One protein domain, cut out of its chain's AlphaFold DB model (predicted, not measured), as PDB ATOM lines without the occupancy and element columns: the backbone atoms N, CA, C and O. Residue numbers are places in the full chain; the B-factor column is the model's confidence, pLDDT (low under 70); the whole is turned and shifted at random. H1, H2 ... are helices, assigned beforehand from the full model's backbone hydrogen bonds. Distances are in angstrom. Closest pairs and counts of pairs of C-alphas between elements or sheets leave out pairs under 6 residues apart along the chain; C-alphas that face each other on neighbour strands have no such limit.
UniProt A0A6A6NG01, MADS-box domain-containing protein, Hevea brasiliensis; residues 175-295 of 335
ATOM      1  N   PHE A 175     -19.647   7.997 -69.316       82.75
ATOM      2  CA  PHE A 175     -18.612   7.765 -68.317       82.75
ATOM      3  C   PHE A 175     -17.213   8.086 -68.858       82.75
ATOM      4  O   PHE A 175     -16.424   8.771 -68.200       82.75
ATOM      5  N   LEU A 176     -16.889   7.621 -70.069       83.94
ATOM      6  CA  LEU A 176     -15.601   7.906 -70.700       83.94
ATOM      7  C   LEU A 176     -15.439   9.401 -70.988       83.94
ATOM      8  O   LEU A 176     -14.402   9.964 -70.638       83.94
ATOM      9  N   ARG A 177     -16.465  10.069 -71.527       87.19
ATOM     10  CA  ARG A 177     -16.466  11.525 -71.760       87.19
ATOM     11  C   ARG A 177     -16.242  12.307 -70.473       87.19
ATOM     12  O   ARG A 177     -15.394  13.196 -70.448       87.19
ATOM     13  N   GLN A 178     -16.922  11.940 -69.389       88.25
ATOM     14  CA  GLN A 178     -16.738  12.568 -68.080       88.25
ATOM     15  C   GLN A 178     -15.299  12.395 -67.570       88.25
ATOM     16  O   GLN A 178     -14.698  13.337 -67.051       88.25
ATOM     17  N   ARG A 179     -14.711  11.205 -67.741       86.44
ATOM     18  CA  ARG A 179     -13.315  10.955 -67.352       86.44
ATOM     19  C   ARG A 179     -12.320  11.741 -68.197       86.44
ATOM     20  O   ARG A 179     -11.358  12.256 -67.636       86.44
ATOM     21  N   ILE A 180     -12.551  11.840 -69.504       90.50
ATOM     22  CA  ILE A 180     -11.729  12.644 -70.415       90.50
ATOM     23  C   ILE A 180     -11.806  14.118 -70.017       90.50
ATOM     24  O   ILE A 180     -10.770  14.751 -69.850       90.50
ATOM     25  N   ALA A 181     -13.008  14.644 -69.772       94.44
ATOM     26  CA  ALA A 181     -13.199  16.020 -69.321       94.44
ATOM     27  C   ALA A 181     -12.445  16.298 -68.011       94.44
ATOM     28  O   ALA A 181     -11.713  17.279 -67.911       94.44
ATOM     29  N   LYS A 182     -12.537  15.387 -67.034       92.44
ATOM     30  CA  LYS A 182     -11.808  15.505 -65.766       92.44
ATOM     31  C   LYS A 182     -10.289  15.471 -65.955       92.44
ATOM     32  O   LYS A 182      -9.582  16.236 -65.305       92.44
ATOM     33  N   ALA A 183      -9.781  14.596 -66.825       91.88
ATOM     34  CA  ALA A 183      -8.356  14.533 -67.138       91.88
ATOM     35  C   ALA A 183      -7.873  15.812 -67.845       91.88
ATOM     36  O   ALA A 183      -6.819  16.339 -67.500       91.88
ATOM     37  N   ASN A 184      -8.664  16.352 -68.774       95.44
ATOM     38  CA  ASN A 184      -8.361  17.605 -69.464       95.44
ATOM     39  C   ASN A 184      -8.342  18.800 -68.506       95.44
ATOM     40  O   ASN A 184      -7.447  19.636 -68.601       95.44
ATOM     41  N   GLU A 185      -9.273  18.860 -67.553       96.38
ATOM     42  CA  GLU A 185      -9.286  19.914 -66.534       96.38
ATOM     43  C   GLU A 185      -8.045  19.838 -65.635       96.38
ATOM     44  O   GLU A 185      -7.398  20.848 -65.359       96.38
ATOM     45  N   GLN A 186      -7.641  18.626 -65.242       94.88
ATOM     46  CA  GLN A 186      -6.402  18.418 -64.488       94.88
ATOM     47  C   GLN A 186      -5.168  18.851 -65.284       94.88
ATOM     48  O   GLN A 186      -4.300  19.523 -64.732       94.88
ATOM     49  N   LEU A 187      -5.102  18.521 -66.577       96.38
ATOM     50  CA  LEU A 187      -4.018  18.964 -67.454       96.38
ATOM     51  C   LEU A 187      -3.994  20.487 -67.613       96.38
ATOM     52  O   LEU A 187      -2.923  21.087 -67.572       96.38
ATOM     53  N   LYS A 188      -5.157  21.127 -67.767       96.75
ATOM     54  CA  LYS A 188      -5.266  22.587 -67.857       96.75
ATOM     55  C   LYS A 188      -4.775  23.257 -66.576       96.75
ATOM     56  O   LYS A 188      -3.997  24.205 -66.659       96.75
ATOM     57  N   LYS A 189      -5.168  22.731 -65.411       96.19
ATOM     58  CA  LYS A 189      -4.675  23.199 -64.112       96.19
ATOM     59  C   LYS A 189      -3.156  23.058 -64.013       96.19
ATOM     60  O   LYS A 189      -2.482  24.041 -63.749       96.19
ATOM     61  N   GLN A 190      -2.612  21.882 -64.321       94.56
ATOM     62  CA  GLN A 190      -1.164  21.653 -64.280       94.56
ATOM     63  C   GLN A 190      -0.388  22.576 -65.225       94.56
ATOM     64  O   GLN A 190       0.665  23.082 -64.854       94.56
ATOM     65  N   ARG A 191      -0.905  22.831 -66.434       94.19
ATOM     66  CA  ARG A 191      -0.293  23.787 -67.370       94.19
ATOM     67  C   ARG A 191      -0.278  25.204 -66.806       94.19
ATOM     68  O   ARG A 191       0.742  25.871 -66.919       94.19
ATOM     69  N   LYS A 192      -1.377  25.644 -66.187       92.56
ATOM     70  CA  LYS A 192      -1.451  26.956 -65.535       92.56
ATOM     71  C   LYS A 192      -0.465  27.052 -64.366       92.56
ATOM     72  O   LYS A 192       0.302  28.004 -64.316       92.56
ATOM     73  N   ASP A 193      -0.446  26.053 -63.485       92.00
ATOM     74  CA  ASP A 193       0.436  26.024 -62.312       92.00
ATOM     75  C   ASP A 193       1.920  26.022 -62.730       92.00
ATOM     76  O   ASP A 193       2.743  26.715 -62.135       92.00
ATOM     77  N   ASN A 194       2.276  25.272 -63.780       94.38
ATOM     78  CA  ASN A 194       3.633  25.283 -64.331       94.38
ATOM     79  C   ASN A 194       3.987  26.648 -64.926       94.38
ATOM     80  O   ASN A 194       5.067  27.166 -64.656       94.38
ATOM     81  N   ARG A 195       3.063  27.253 -65.678       91.00
ATOM     82  CA  ARG A 195       3.256  28.573 -66.282       91.00
ATOM     83  C   ARG A 195       3.460  29.667 -65.232       91.00
ATOM     84  O   ARG A 195       4.321  30.523 -65.395       91.00
ATOM     85  N   GLU A 196       2.705  29.624 -64.138       90.19
ATOM     86  CA  GLU A 196       2.856  30.556 -63.016       90.19
ATOM     87  C   GLU A 196       4.227  30.412 -62.341       90.19
ATOM     88  O   GLU A 196       4.875  31.415 -62.040       90.19
ATOM     89  N   LYS A 197       4.716  29.177 -62.164       91.19
ATOM     90  CA  LYS A 197       6.061  28.913 -61.625       91.19
ATOM     91  C   LYS A 197       7.165  29.419 -62.545       91.19
ATOM     92  O   LYS A 197       8.087  30.074 -62.067       91.19
ATOM     93  N   GLU A 198       7.065  29.146 -63.845       91.31
ATOM     94  CA  GLU A 198       7.994  29.678 -64.848       91.31
ATOM     95  C   GLU A 198       8.033  31.206 -64.790       91.31
ATOM     96  O   GLU A 198       9.108  31.802 -64.750       91.31
ATOM     97  N   MET A 199       6.865  31.845 -64.702       91.94
ATOM     98  CA  MET A 199       6.795  33.298 -64.693       91.94
ATOM     99  C   MET A 199       7.306  33.924 -63.396       91.94
ATOM    100  O   MET A 199       8.018  34.928 -63.412       91.94
ATOM    101  N   THR A 200       7.004  33.292 -62.266       91.00
ATOM    102  CA  THR A 200       7.545  33.668 -60.957       91.00
ATOM    103  C   THR A 200       9.069  33.580 -60.969       91.00
ATOM    104  O   THR A 200       9.758  34.497 -60.522       91.00
ATOM    105  N   GLN A 201       9.611  32.512 -61.558       89.88
ATOM    106  CA  GLN A 201      11.049  32.330 -61.699       89.88
ATOM    107  C   GLN A 201      11.685  33.440 -62.542       89.88
ATOM    108  O   GLN A 201      12.736  33.968 -62.177       89.88
ATOM    109  N   ILE A 202      11.055  33.814 -63.655       90.00
ATOM    110  CA  ILE A 202      11.503  34.914 -64.518       90.00
ATOM    111  C   ILE A 202      11.485  36.248 -63.760       90.00
ATOM    112  O   ILE A 202      12.468  36.988 -63.807       90.00
ATOM    113  N   MET A 203      10.411  36.537 -63.015       89.38
ATOM    114  CA  MET A 203      10.310  37.746 -62.194       89.38
ATOM    115  C   MET A 203      11.487  37.855 -61.217       89.38
ATOM    116  O   MET A 203      12.154  38.888 -61.170       89.38
ATOM    117  N   PHE A 204      11.785  36.783 -60.475       88.69
ATOM    118  CA  PHE A 204      12.896  36.780 -59.522       88.69
ATOM    119  C   PHE A 204      14.259  36.927 -60.197       88.69
ATOM    120  O   PHE A 204      15.119  37.636 -59.677       88.69
ATOM    121  N   GLN A 205      14.467  36.321 -61.368       89.31
ATOM    122  CA  GLN A 205      15.692  36.546 -62.138       89.31
ATOM    123  C   GLN A 205      15.871  38.025 -62.501       89.31
ATOM    124  O   GLN A 205      16.972  38.552 -62.334       89.31
ATOM    125  N   GLY A 206      14.795  38.695 -62.921       87.06
ATOM    126  CA  GLY A 206      14.802  40.133 -63.187       87.06
ATOM    127  C   GLY A 206      15.134  40.967 -61.946       87.06
ATOM    128  O   GLY A 206      15.956  41.876 -62.026       87.06
ATOM    129  N   LEU A 207      14.575  40.620 -60.780       86.12
ATOM    130  CA  LEU A 207      14.859  41.305 -59.508       86.12
ATOM    131  C   LEU A 207      16.319  41.158 -59.053       86.12
ATOM    132  O   LEU A 207      16.874  42.079 -58.463       86.12
ATOM    133  N   ILE A 208      16.954  40.024 -59.358       90.44
ATOM    134  CA  ILE A 208      18.381  39.775 -59.088       90.44
ATOM    135  C   ILE A 208      19.281  40.508 -60.112       90.44
ATOM    136  O   ILE A 208      20.503  40.514 -59.982       90.44
ATOM    137  N   GLY A 209      18.698  41.149 -61.131       83.75
ATOM    138  CA  GLY A 209      19.425  41.883 -62.167       83.75
ATOM    139  C   GLY A 209      19.924  41.007 -63.319       83.75
ATOM    140  O   GLY A 209      20.800  41.427 -64.074       83.75
ATOM    141  N   LYS A 210      19.392  39.785 -63.477       86.94
ATOM    142  CA  LYS A 210      19.698  38.945 -64.643       86.94
ATOM    143  C   LYS A 210      18.955  39.458 -65.878       86.94
ATOM    144  O   LYS A 210      17.831  39.948 -65.799       86.94
ATOM    145  N   SER A 211      19.593  39.313 -67.036       81.19
ATOM    146  CA  SER A 211      19.027  39.685 -68.334       81.19
ATOM    147  C   SER A 211      17.809  38.818 -68.693       81.19
ATOM    148  O   SER A 211      17.843  37.600 -68.530       81.19
ATOM    149  N   LEU A 212      16.752  39.450 -69.219       80.06
ATOM    150  CA  LEU A 212      15.486  38.815 -69.625       80.06
ATOM    151  C   LEU A 212      15.312  38.780 -71.156       80.06
ATOM    152  O   LEU A 212      14.206  38.911 -71.677       80.06
ATOM    153  N   ASN A 213      16.410  38.631 -71.900       75.81
ATOM    154  CA  ASN A 213      16.426  38.836 -73.355       75.81
ATOM    155  C   ASN A 213      15.743  37.709 -74.160       75.81
ATOM    156  O   ASN A 213      15.662  37.803 -75.381       75.81
ATOM    157  N   SER A 214      15.271  36.644 -73.504       75.94
ATOM    158  CA  SER A 214      14.690  35.454 -74.143       75.94
ATOM    159  C   SER A 214      13.164  35.341 -74.019       75.94
ATOM    160  O   SER A 214      12.629  34.257 -74.233       75.94
ATOM    161  N   LEU A 215      12.458  36.409 -73.634       86.06
ATOM    162  CA  LEU A 215      11.003  36.381 -73.440       86.06
ATOM    163  C   LEU A 215      10.247  36.748 -74.720       86.06
ATOM    164  O   LEU A 215      10.555  37.743 -75.376       86.06
ATOM    165  N   ASN A 216       9.216  35.972 -75.052       88.12
ATOM    166  CA  ASN A 216       8.281  36.299 -76.125       88.12
ATOM    167  C   ASN A 216       7.181  37.260 -75.627       88.12
ATOM    168  O   ASN A 216       6.958  37.411 -74.429       88.12
ATOM    169  N   MET A 217       6.426  37.877 -76.537       88.50
ATOM    170  CA  MET A 217       5.328  38.804 -76.227       88.50
ATOM    171  C   MET A 217       4.279  38.198 -75.278       88.50
ATOM    172  O   MET A 217       3.804  38.877 -74.373       88.50
ATOM    173  N   MET A 218       3.939  36.916 -75.456       88.62
ATOM    174  CA  MET A 218       3.021  36.214 -74.548       88.62
ATOM    175  C   MET A 218       3.612  36.074 -73.141       88.62
ATOM    176  O   MET A 218       2.905  36.299 -72.164       88.62
ATOM    177  N   ASP A 219       4.908  35.764 -73.037       90.06
ATOM    178  CA  ASP A 219       5.606  35.687 -71.751       90.06
ATOM    179  C   ASP A 219       5.639  37.063 -71.078       90.06
ATOM    180  O   ASP A 219       5.363  37.178 -69.892       90.06
ATOM    181  N   LEU A 220       5.903  38.132 -71.832       89.94
ATOM    182  CA  LEU A 220       5.908  39.494 -71.296       89.94
ATOM    183  C   LEU A 220       4.529  39.929 -70.781       89.94
ATOM    184  O   LEU A 220       4.447  40.584 -69.745       89.94
ATOM    185  N   ASN A 221       3.447  39.548 -71.464       91.25
ATOM    186  CA  ASN A 221       2.088  39.837 -71.008       91.25
ATOM    187  C   ASN A 221       1.737  39.073 -69.721       91.25
ATOM    188  O   ASN A 221       1.222  39.658 -68.769       91.25
ATOM    189  N   ASP A 222       2.064  37.780 -69.676       91.88
ATOM    190  CA  ASP A 222       1.892  36.940 -68.489       91.88
ATOM    191  C   ASP A 222       2.742  37.464 -67.308       91.88
ATOM    192  O   ASP A 222       2.272  37.497 -66.168       91.88
ATOM    193  N   LEU A 223       3.966  37.941 -67.580       92.19
ATOM    194  CA  LEU A 223       4.856  38.562 -66.593       92.19
ATOM    195  C   LEU A 223       4.261  39.855 -66.053       92.19
ATOM    196  O   LEU A 223       4.209  40.048 -64.842       92.19
ATOM    197  N   GLY A 224       3.795  40.730 -66.946       91.62
ATOM    198  CA  GLY A 224       3.163  41.992 -66.577       91.62
ATOM    199  C   GLY A 224       1.949  41.771 -65.679       91.62
ATOM    200  O   GLY A 224       1.837  42.408 -64.633       91.62
ATOM    201  N   TRP A 225       1.092  40.807 -66.031       93.31
ATOM    202  CA  TRP A 225      -0.051  40.426 -65.203       93.31
ATOM    203  C   TRP A 225       0.373  39.918 -63.816       93.31
ATOM    204  O   TRP A 225      -0.205  40.329 -62.808       93.31
ATOM    205  N   LEU A 226       1.409  39.071 -63.746       93.06
ATOM    206  CA  LEU A 226       1.913  38.538 -62.480       93.06
ATOM    207  C   LEU A 226       2.530  39.634 -61.594       93.06
ATOM    208  O   LEU A 226       2.310  39.639 -60.382       93.06
ATOM    209  N   ILE A 227       3.285  40.574 -62.171       91.94
ATOM    210  CA  ILE A 227       3.852  41.722 -61.441       91.94
ATOM    211  C   ILE A 227       2.726  42.586 -60.874       91.94
ATOM    212  O   ILE A 227       2.721  42.896 -59.685       91.94
ATOM    213  N   ASP A 228       1.747  42.935 -61.703       94.69
ATOM    214  CA  ASP A 228       0.593  43.741 -61.312       94.69
ATOM    215  C   ASP A 228      -0.239  43.061 -60.206       94.69
ATOM    216  O   ASP A 228      -0.679  43.704 -59.249       94.69
ATOM    217  N   GLN A 229      -0.392  41.734 -60.257       92.75
ATOM    218  CA  GLN A 229      -0.995  40.977 -59.160       92.75
ATOM    219  C   GLN A 229      -0.181  41.076 -57.862       92.75
ATOM    220  O   GLN A 229      -0.760  41.375 -56.819       92.75
ATOM    221  N   ASN A 230       1.138  40.881 -57.919       92.06
ATOM    222  CA  ASN A 230       1.993  40.996 -56.736       92.06
ATOM    223  C   ASN A 230       1.951  42.409 -56.135       92.06
ATOM    224  O   ASN A 230       1.836  42.552 -54.920       92.06
ATOM    225  N   LEU A 231       1.969  43.458 -56.964       94.50
ATOM    226  CA  LEU A 231       1.838  44.844 -56.504       94.50
ATOM    227  C   LEU A 231       0.500  45.087 -55.798       94.50
ATOM    228  O   LEU A 231       0.469  45.693 -54.726       94.50
ATOM    229  N   ARG A 232      -0.607  44.564 -56.344       96.00
ATOM    230  CA  ARG A 232      -1.917  44.619 -55.674       96.00
ATOM    231  C   ARG A 232      -1.905  43.927 -54.318       96.00
ATOM    232  O   ARG A 232      -2.476  44.457 -53.366       96.00
ATOM    233  N   ASP A 233      -1.295  42.752 -54.224       93.19
ATOM    234  CA  ASP A 233      -1.259  41.991 -52.976       93.19
ATOM    235  C   ASP A 233      -0.371  42.677 -51.924       93.19
ATOM    236  O   ASP A 233      -0.751  42.743 -50.752       93.19
ATOM    237  N   ILE A 234       0.736  43.300 -52.343       94.62
ATOM    238  CA  ILE A 234       1.565  44.162 -51.489       94.62
ATOM    239  C   ILE A 234       0.753  45.360 -50.978       94.62
ATOM    240  O   ILE A 234       0.728  45.600 -49.770       94.62
ATOM    241  N   HIS A 235       0.038  46.080 -51.851       95.38
ATOM    242  CA  HIS A 235      -0.802  47.214 -51.444       95.38
ATOM    243  C   HIS A 235      -1.879  46.803 -50.433       95.38
ATOM    244  O   HIS A 235      -1.996  47.416 -49.370       95.38
ATOM    245  N   LYS A 236      -2.603  45.707 -50.698       96.19
ATOM    246  CA  LYS A 236      -3.579  45.155 -49.746       96.19
ATOM    247  C   LYS A 236      -2.926  44.813 -48.410       96.19
ATOM    248  O   LYS A 236      -3.499  45.088 -47.355       96.19
ATOM    249  N   ARG A 237      -1.727  44.221 -48.422       94.56
ATOM    250  CA  ARG A 237      -1.021  43.871 -47.185       94.56
ATOM    251  C   ARG A 237      -0.650  45.115 -46.382       94.56
ATOM    252  O   ARG A 237      -0.897  45.125 -45.176       94.56
ATOM    253  N   ILE A 238      -0.144  46.161 -47.034       95.81
ATOM    254  CA  ILE A 238       0.153  47.455 -46.401       95.81
ATOM    255  C   ILE A 238      -1.108  48.031 -45.739       95.81
ATOM    256  O   ILE A 238      -1.070  48.403 -44.567       95.81
ATOM    257  N   GLU A 239      -2.251  48.022 -46.429       95.00
ATOM    258  CA  GLU A 239      -3.520  48.497 -45.860       95.00
ATOM    259  C   GLU A 239      -3.965  47.688 -44.637       95.00
ATOM    260  O   GLU A 239      -4.401  48.266 -43.638       95.00
ATOM    261  N   THR A 240      -3.860  46.353 -44.686       94.44
ATOM    262  CA  THR A 240      -4.221  45.507 -43.535       94.44
ATOM    263  C   THR A 240      -3.344  45.787 -42.318       94.44
ATOM    264  O   THR A 240      -3.862  45.855 -41.206       94.44
ATOM    265  N   LEU A 241      -2.039  45.994 -42.521       94.06
ATOM    266  CA  LEU A 241      -1.099  46.319 -41.448       94.06
ATOM    267  C   LEU A 241      -1.382  47.703 -40.852       94.06
ATOM    268  O   LEU A 241      -1.418  47.840 -39.633       94.06
ATOM    269  N   ASN A 242      -1.678  48.704 -41.687       92.19
ATOM    270  CA  ASN A 242      -2.044  50.043 -41.215       92.19
ATOM    271  C   ASN A 242      -3.339  50.037 -40.391       92.19
ATOM    272  O   ASN A 242      -3.419  50.698 -39.357       92.19
ATOM    273  N   LYS A 243      -4.346  49.254 -40.800       91.00
ATOM    274  CA  LYS A 243      -5.584  49.085 -40.020       91.00
ATOM    275  C   LYS A 243      -5.310  48.429 -38.666       91.00
ATOM    276  O   LYS A 243      -5.833  48.892 -37.662       91.00
ATOM    277  N   GLN A 244      -4.468  47.396 -38.621       84.31
ATOM    278  CA  GLN A 244      -4.076  46.737 -37.368       84.31
ATOM    279  C   GLN A 244      -3.326  47.690 -36.424       84.31
ATOM    280  O   GLN A 244      -3.625  47.714 -35.230       84.31
ATOM    281  N   ALA A 245      -2.423  48.515 -36.957       78.62
ATOM    282  CA  ALA A 245      -1.708  49.530 -36.185       78.62
ATOM    283  C   ALA A 245      -2.655  50.604 -35.612       78.62
ATOM    284  O   ALA A 245      -2.553  50.950 -34.434       78.62
ATOM    285  N   ASN A 246      -3.634  51.078 -36.392       73.50
ATOM    286  CA  ASN A 246      -4.622  52.057 -35.919       73.50
ATOM    287  C   ASN A 246      -5.606  51.482 -34.884       73.50
ATOM    288  O   ASN A 246      -5.999  52.198 -33.965       73.50
ATOM    289  N   SER A 247      -5.983  50.204 -34.985       66.75
ATOM    290  CA  SER A 247      -6.854  49.549 -33.996       66.75
ATOM    291  C   SER A 247      -6.170  49.323 -32.642       66.75
ATOM    292  O   SER A 247      -6.845  49.288 -31.618       66.75
ATOM    293  N   GLN A 248      -4.838  49.194 -32.609       56.38
ATOM    294  CA  GLN A 248      -4.067  49.091 -31.361       56.38
ATOM    295  C   GLN A 248      -3.775  50.457 -30.714       56.38
ATOM    296  O   GLN A 248      -3.589  50.523 -29.502       56.38
ATOM    297  N   ALA A 249      -3.810  51.555 -31.478       53.91
ATOM    298  CA  ALA A 249      -3.639  52.916 -30.956       53.91
ATOM    299  C   ALA A 249      -4.905  53.498 -30.278       53.91
ATOM    300  O   ALA A 249      -4.826  54.532 -29.620       53.91
ATOM    301  N   GLY A 250      -6.069  52.843 -30.402       49.69
ATOM    302  CA  GLY A 250      -7.358  53.323 -29.878       49.69
ATOM    303  C   GLY A 250      -7.698  52.951 -28.426       49.69
ATOM    304  O   GLY A 250      -8.744  53.368 -27.941       49.69
ATOM    305  N   VAL A 251      -6.853  52.189 -27.715       45.44
ATOM    306  CA  VAL A 251      -7.137  51.728 -26.330       45.44
ATOM    307  C   VAL A 251      -6.330  52.486 -25.262       45.44
ATOM    308  O   VAL A 251      -6.373  52.154 -24.082       45.44
ATOM    309  N   GLY A 252      -5.589  53.527 -25.649       46.28
ATOM    310  CA  GLY A 252      -4.651  54.238 -24.776       46.28
ATOM    311  C   GLY A 252      -5.039  55.681 -24.460       46.28
ATOM    312  O   GLY A 252      -4.185  56.548 -24.588       46.28
ATOM    313  N   ALA A 253      -6.292  55.979 -24.097       42.25
ATOM    314  CA  ALA A 253      -6.650  57.327 -23.632       42.25
ATOM    315  C   ALA A 253      -7.915  57.366 -22.753       42.25
ATOM    316  O   ALA A 253      -8.897  58.011 -23.105       42.25
ATOM    317  N   ALA A 254      -7.900  56.709 -21.590       42.94
ATOM    318  CA  ALA A 254      -8.794  57.073 -20.486       42.94
ATOM    319  C   ALA A 254      -8.229  56.614 -19.133       42.94
ATOM    320  O   ALA A 254      -8.599  55.561 -18.628       42.94
ATOM    321  N   SER A 255      -7.353  57.422 -18.527       38.09
ATOM    322  CA  SER A 255      -7.134  57.386 -17.072       38.09
ATOM    323  C   SER A 255      -6.318  58.586 -16.579       38.09
ATOM    324  O   SER A 255      -5.094  58.589 -16.656       38.09
ATOM    325  N   SER A 256      -7.009  59.595 -16.042       40.34
ATOM    326  CA  SER A 256      -6.616  60.342 -14.829       40.34
ATOM    327  C   SER A 256      -7.838  61.151 -14.368       40.34
ATOM    328  O   SER A 256      -8.311  62.037 -15.067       40.34
ATOM    329  N   SER A 257      -8.558  60.741 -13.324       36.72
ATOM    330  CA  SER A 257      -8.461  61.222 -11.929       36.72
ATOM    331  C   SER A 257      -9.813  60.843 -11.275       36.72
ATOM    332  O   SER A 257     -10.817  60.849 -11.975       36.72
ATOM    333  N   GLY A 258     -10.003  60.457 -10.015       32.31
ATOM    334  CA  GLY A 258      -9.177  60.192  -8.845       32.31
ATOM    335  C   GLY A 258     -10.105  59.651  -7.727       32.31
ATOM    336  O   GLY A 258     -11.308  59.871  -7.788       32.31
ATOM    337  N   ALA A 259      -9.517  58.950  -6.749       31.52
ATOM    338  CA  ALA A 259     -10.007  58.618  -5.393       31.52
ATOM    339  C   ALA A 259     -11.393  57.934  -5.190       31.52
ATOM    340  O   ALA A 259     -12.444  58.500  -5.460       31.52
ATOM    341  N   GLY A 260     -11.369  56.720  -4.609       30.14
ATOM    342  CA  GLY A 260     -12.535  55.950  -4.122       30.14
ATOM    343  C   GLY A 260     -13.090  56.425  -2.756       30.14
ATOM    344  O   GLY A 260     -12.788  57.560  -2.388       30.14
ATOM    345  N   PRO A 261     -13.820  55.597  -1.955       47.31
ATOM    346  CA  PRO A 261     -13.731  54.124  -1.916       47.31
ATOM    347  C   PRO A 261     -15.042  53.314  -1.673       47.31
ATOM    348  O   PRO A 261     -16.075  53.841  -1.273       47.31
ATOM    349  N   SER A 262     -14.870  51.982  -1.722       28.36
ATOM    350  CA  SER A 262     -15.575  50.908  -0.970       28.36
ATOM    351  C   SER A 262     -16.867  50.291  -1.535       28.36
ATOM    352  O   SER A 262     -17.875  50.971  -1.667       28.36
ATOM    353  N   GLY A 263     -16.865  48.952  -1.667       28.41
ATOM    354  CA  GLY A 263     -18.042  48.117  -1.369       28.41
ATOM    355  C   GLY A 263     -18.580  47.206  -2.478       28.41
ATOM    356  O   GLY A 263     -19.475  47.601  -3.204       28.41
ATOM    357  N   GLU A 264     -18.070  45.971  -2.501       27.28
ATOM    358  CA  GLU A 264     -18.705  44.699  -2.904       27.28
ATOM    359  C   GLU A 264     -19.245  44.411  -4.328       27.28
ATOM    360  O   GLU A 264     -19.978  45.144  -4.980       27.28
ATOM    361  N   VAL A 265     -18.837  43.212  -4.748       29.55
ATOM    362  CA  VAL A 265     -18.953  42.476  -6.012       29.55
ATOM    363  C   VAL A 265     -20.362  41.912  -6.248       29.55
ATOM    364  O   VAL A 265     -20.951  41.372  -5.317       29.55
ATOM    365  N   ASN A 266     -20.839  41.906  -7.507       28.86
ATOM    366  CA  ASN A 266     -21.399  40.702  -8.160       28.86
ATOM    367  C   ASN A 266     -21.582  40.840  -9.694       28.86
ATOM    368  O   ASN A 266     -22.527  41.436 -10.194       28.86
ATOM    369  N   ILE A 267     -20.589  40.282 -10.396       28.64
ATOM    370  CA  ILE A 267     -20.600  39.341 -11.538       28.64
ATOM    371  C   ILE A 267     -21.788  39.401 -12.528       28.64
ATOM    372  O   ILE A 267     -22.849  38.834 -12.278       28.64
ATOM    373  N   ALA A 268     -21.520  39.926 -13.733       28.19
ATOM    374  CA  ALA A 268     -22.190  39.537 -14.977       28.19
ATOM    375  C   ALA A 268     -21.170  38.862 -15.914       28.19
ATOM    376  O   ALA A 268     -20.035  39.309 -16.059       28.19
ATOM    377  N   THR A 269     -21.574  37.731 -16.479       34.28
ATOM    378  CA  THR A 269     -20.802  36.841 -17.349       34.28
ATOM    379  C   THR A 269     -20.672  37.434 -18.753       34.28
ATOM    380  O   THR A 269     -21.694  37.706 -19.373       34.28
ATOM    381  N   GLU A 270     -19.457  37.551 -19.298       31.27
ATOM    382  CA  GLU A 270     -19.262  37.821 -20.729       31.27
ATOM    383  C   GLU A 270     -18.176  36.920 -21.327       31.27
ATOM    384  O   GLU A 270     -17.112  36.682 -20.753       31.27
ATOM    385  N   GLN A 271     -18.542  36.324 -22.456       26.58
ATOM    386  CA  GLN A 271     -17.896  35.208 -23.125       26.58
ATOM    387  C   GLN A 271     -16.600  35.648 -23.815       26.58
ATOM    388  O   GLN A 271     -16.599  36.540 -24.657       26.58
ATOM    389  N   ALA A 272     -15.497  34.963 -23.514       29.02
ATOM    390  CA  ALA A 272     -14.269  35.055 -24.291       29.02
ATOM    391  C   ALA A 272     -14.378  34.167 -25.545       29.02
ATOM    392  O   ALA A 272     -14.165  32.953 -25.481       29.02
ATOM    393  N   GLU A 273     -14.695  34.762 -26.695       28.11
ATOM    394  CA  GLU A 273     -14.507  34.118 -27.997       28.11
ATOM    395  C   GLU A 273     -13.006  33.995 -28.309       28.11
ATOM    396  O   GLU A 273     -12.312  34.964 -28.615       28.11
ATOM    397  N   ARG A 274     -12.487  32.763 -28.268       32.28
ATOM    398  CA  ARG A 274     -11.206  32.409 -28.891       32.28
ATOM    399  C   ARG A 274     -11.359  32.454 -30.414       32.28
ATOM    400  O   ARG A 274     -11.680  31.440 -31.035       32.28
ATOM    401  N   GLN A 275     -11.064  33.594 -31.032       28.48
ATOM    402  CA  GLN A 275     -10.801  33.636 -32.470       28.48
ATOM    403  C   GLN A 275      -9.449  32.975 -32.750       28.48
ATOM    404  O   GLN A 275      -8.374  33.535 -32.547       28.48
ATOM    405  N   THR A 276      -9.525  31.722 -33.183       26.11
ATOM    406  CA  THR A 276      -8.380  30.947 -33.652       26.11
ATOM    407  C   THR A 276      -8.071  31.427 -35.069       26.11
ATOM    408  O   THR A 276      -8.802  31.100 -36.000       26.11
ATOM    409  N   PHE A 277      -7.029  32.245 -35.243       34.06
ATOM    410  CA  PHE A 277      -6.543  32.624 -36.572       34.06
ATOM    411  C   PHE A 277      -5.986  31.378 -37.268       34.06
ATOM    412  O   PHE A 277      -4.916  30.878 -36.921       34.06
ATOM    413  N   GLY A 278      -6.738  30.858 -38.236       31.33
ATOM    414  CA  GLY A 278      -6.243  29.844 -39.156       31.33
ATOM    415  C   GLY A 278      -5.113  30.437 -39.988       31.33
ATOM    416  O   GLY A 278      -5.329  31.364 -40.766       31.33
ATOM    417  N   ILE A 279      -3.902  29.924 -39.800       44.69
ATOM    418  CA  ILE A 279      -2.781  30.201 -40.691       44.69
ATOM    419  C   ILE A 279      -3.115  29.543 -42.037       44.69
ATOM    420  O   ILE A 279      -3.326  28.331 -42.095       44.69
ATOM    421  N   ASP A 280      -3.202  30.343 -43.102       42.91
ATOM    422  CA  ASP A 280      -3.399  29.857 -44.469       42.91
ATOM    423  C   ASP A 280      -2.186  29.009 -44.886       42.91
ATOM    424  O   ASP A 280      -1.106  29.527 -45.185       42.91
ATOM    425  N   MET A 281      -2.355  27.687 -44.850       45.59
ATOM    426  CA  MET A 281      -1.295  26.714 -45.125       45.59
ATOM    427  C   MET A 281      -0.706  26.868 -46.535       45.59
ATOM    428  O   MET A 281       0.475  26.575 -46.732       45.59
ATOM    429  N   ASP A 282      -1.477  27.391 -47.494       42.19
ATOM    430  CA  ASP A 282      -1.000  27.651 -48.855       42.19
ATOM    431  C   ASP A 282      -0.048  28.858 -48.908       42.19
ATOM    432  O   ASP A 282       0.920  28.853 -49.671       42.19
ATOM    433  N   ALA A 283      -0.274  29.882 -48.079       47.91
ATOM    434  CA  ALA A 283       0.630  31.025 -47.952       47.91
ATOM    435  C   ALA A 283       1.952  30.630 -47.279       47.91
ATOM    436  O   ALA A 283       3.016  31.045 -47.739       47.91
ATOM    437  N   VAL A 284       1.898  29.770 -46.258       48.25
ATOM    438  CA  VAL A 284       3.096  29.230 -45.595       48.25
ATOM    439  C   VAL A 284       3.898  28.357 -46.551       48.25
ATOM    440  O   VAL A 284       5.111  28.517 -46.649       48.25
ATOM    441  N   HIS A 285       3.239  27.489 -47.324       51.25
ATOM    442  CA  HIS A 285       3.930  26.664 -48.312       51.25
ATOM    443  C   HIS A 285       4.606  27.528 -49.385       51.25
ATOM    444  O   HIS A 285       5.758  27.266 -49.727       51.25
ATOM    445  N   ARG A 286       3.937  28.602 -49.844       50.28
ATOM    446  CA  ARG A 286       4.501  29.597 -50.773       50.28
ATOM    447  C   ARG A 286       5.686  30.389 -50.199       50.28
ATOM    448  O   ARG A 286       6.520  30.852 -50.964       50.28
ATOM    449  N   GLN A 287       5.776  30.556 -48.883       48.56
ATOM    450  CA  GLN A 287       6.922  31.206 -48.237       48.56
ATOM    451  C   GLN A 287       8.062  30.226 -47.933       48.56
ATOM    452  O   GLN A 287       9.227  30.611 -47.991       48.56
ATOM    453  N   GLN A 288       7.744  28.959 -47.658       43.22
ATOM    454  CA  GLN A 288       8.733  27.945 -47.296       43.22
ATOM    455  C   GLN A 288       9.663  27.600 -48.469       43.22
ATOM    456  O   GLN A 288      10.878  27.619 -48.296       43.22
ATOM    457  N   TRP A 289       9.122  27.387 -49.679       51.88
ATOM    458  CA  TRP A 289       9.962  27.145 -50.867       51.88
ATOM    459  C   TRP A 289      10.846  28.354 -51.215       51.88
ATOM    460  O   TRP A 289      11.933  28.194 -51.763       51.88
ATOM    461  N   LEU A 290      10.376  29.561 -50.888       48.38
ATOM    462  CA  LEU A 290      11.069  30.821 -51.143       48.38
ATOM    463  C   LEU A 290      12.252  31.016 -50.178       48.38
ATOM    464  O   LEU A 290      13.304  31.488 -50.599       48.38
ATOM    465  N   MET A 291      12.120  30.591 -48.918       49.34
ATOM    466  CA  MET A 291      13.222  30.600 -47.944       49.34
ATOM    467  C   MET A 291      14.290  29.539 -48.245       49.34
ATOM    468  O   MET A 291      15.478  29.847 -48.153       49.34
ATOM    469  N   ASP A 292      13.888  28.337 -48.673       51.56
ATOM    470  CA  ASP A 292      14.823  27.261 -49.050       51.56
ATOM    471  C   ASP A 292      15.655  27.620 -50.300       51.56
ATOM    472  O   ASP A 292      16.779  27.146 -50.462       51.56
ATOM    473  N   TRP A 293      15.143  28.497 -51.175       50.47
ATOM    474  CA  TRP A 293      15.862  28.984 -52.360       50.47
ATOM    475  C   TRP A 293      16.889  30.082 -52.034       50.47
ATOM    476  O   TRP A 293      17.957  30.137 -52.646       50.47
ATOM    477  N   ILE A 294      16.575  30.987 -51.099       45.16
ATOM    478  CA  ILE A 294      17.412  32.162 -50.791       45.16
ATOM    479  C   ILE A 294      18.707  31.777 -50.056       45.16
ATOM    480  O   ILE A 294      19.674  32.536 -50.102       45.16
ATOM    481  N   ASN A 295      18.769  30.593 -49.435       49.25
ATOM    482  CA  ASN A 295      19.910  30.175 -48.618       49.25
ATOM    483  C   ASN A 295      20.476  28.798 -49.039       49.25
ATOM    484  O   ASN A 295      20.299  27.807 -48.328       49.25
TER     485      ASN A 295
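Overview. This is residues 175 to 295 of the 335 residues of the protein "MADS-box domain-containing protein" of Hevea brasiliensis (UniProt A0A6A6NG01). Two long helices, H1 and H2, meet near their ends as an L; a long loop then folds back to short H3. The class is all helix: 121 residues printed, with H1, H2, H3 in order. It is extended, spanning 79 by 50 by 28 A, with a radius of gyration of the C-alphas of 26.0 A.

Arrangement. H1, residues 175 to 207, touches H2, residues 217 to 251, with residues 199 to 203 alone, about perpendicular at 77 degrees; look at their closest C-alphas, Met 199 and Leu 223, 5.9 A apart. H3, residues 281 to 294, is apart from both. Every O i to N i+4 pair is within hydrogen-bond range in H1, 29 of 31 in H2, 9 of 10 in H3.

Along the chain. Find C-alpha 175 at (-18.612, 7.765, -68.317); from there H1 runs 48.2 A. H2 runs 53.0 A, and H3 20.3 A to C-alpha 294 at (17.412, 32.162, -50.791).

Size, cuts and confidence. The farthest C-alphas, Leu 176 and Pro 261, are 82.9 A apart. Link H2 to H3 is long. Residues 247 to 295 have pLDDT under 70.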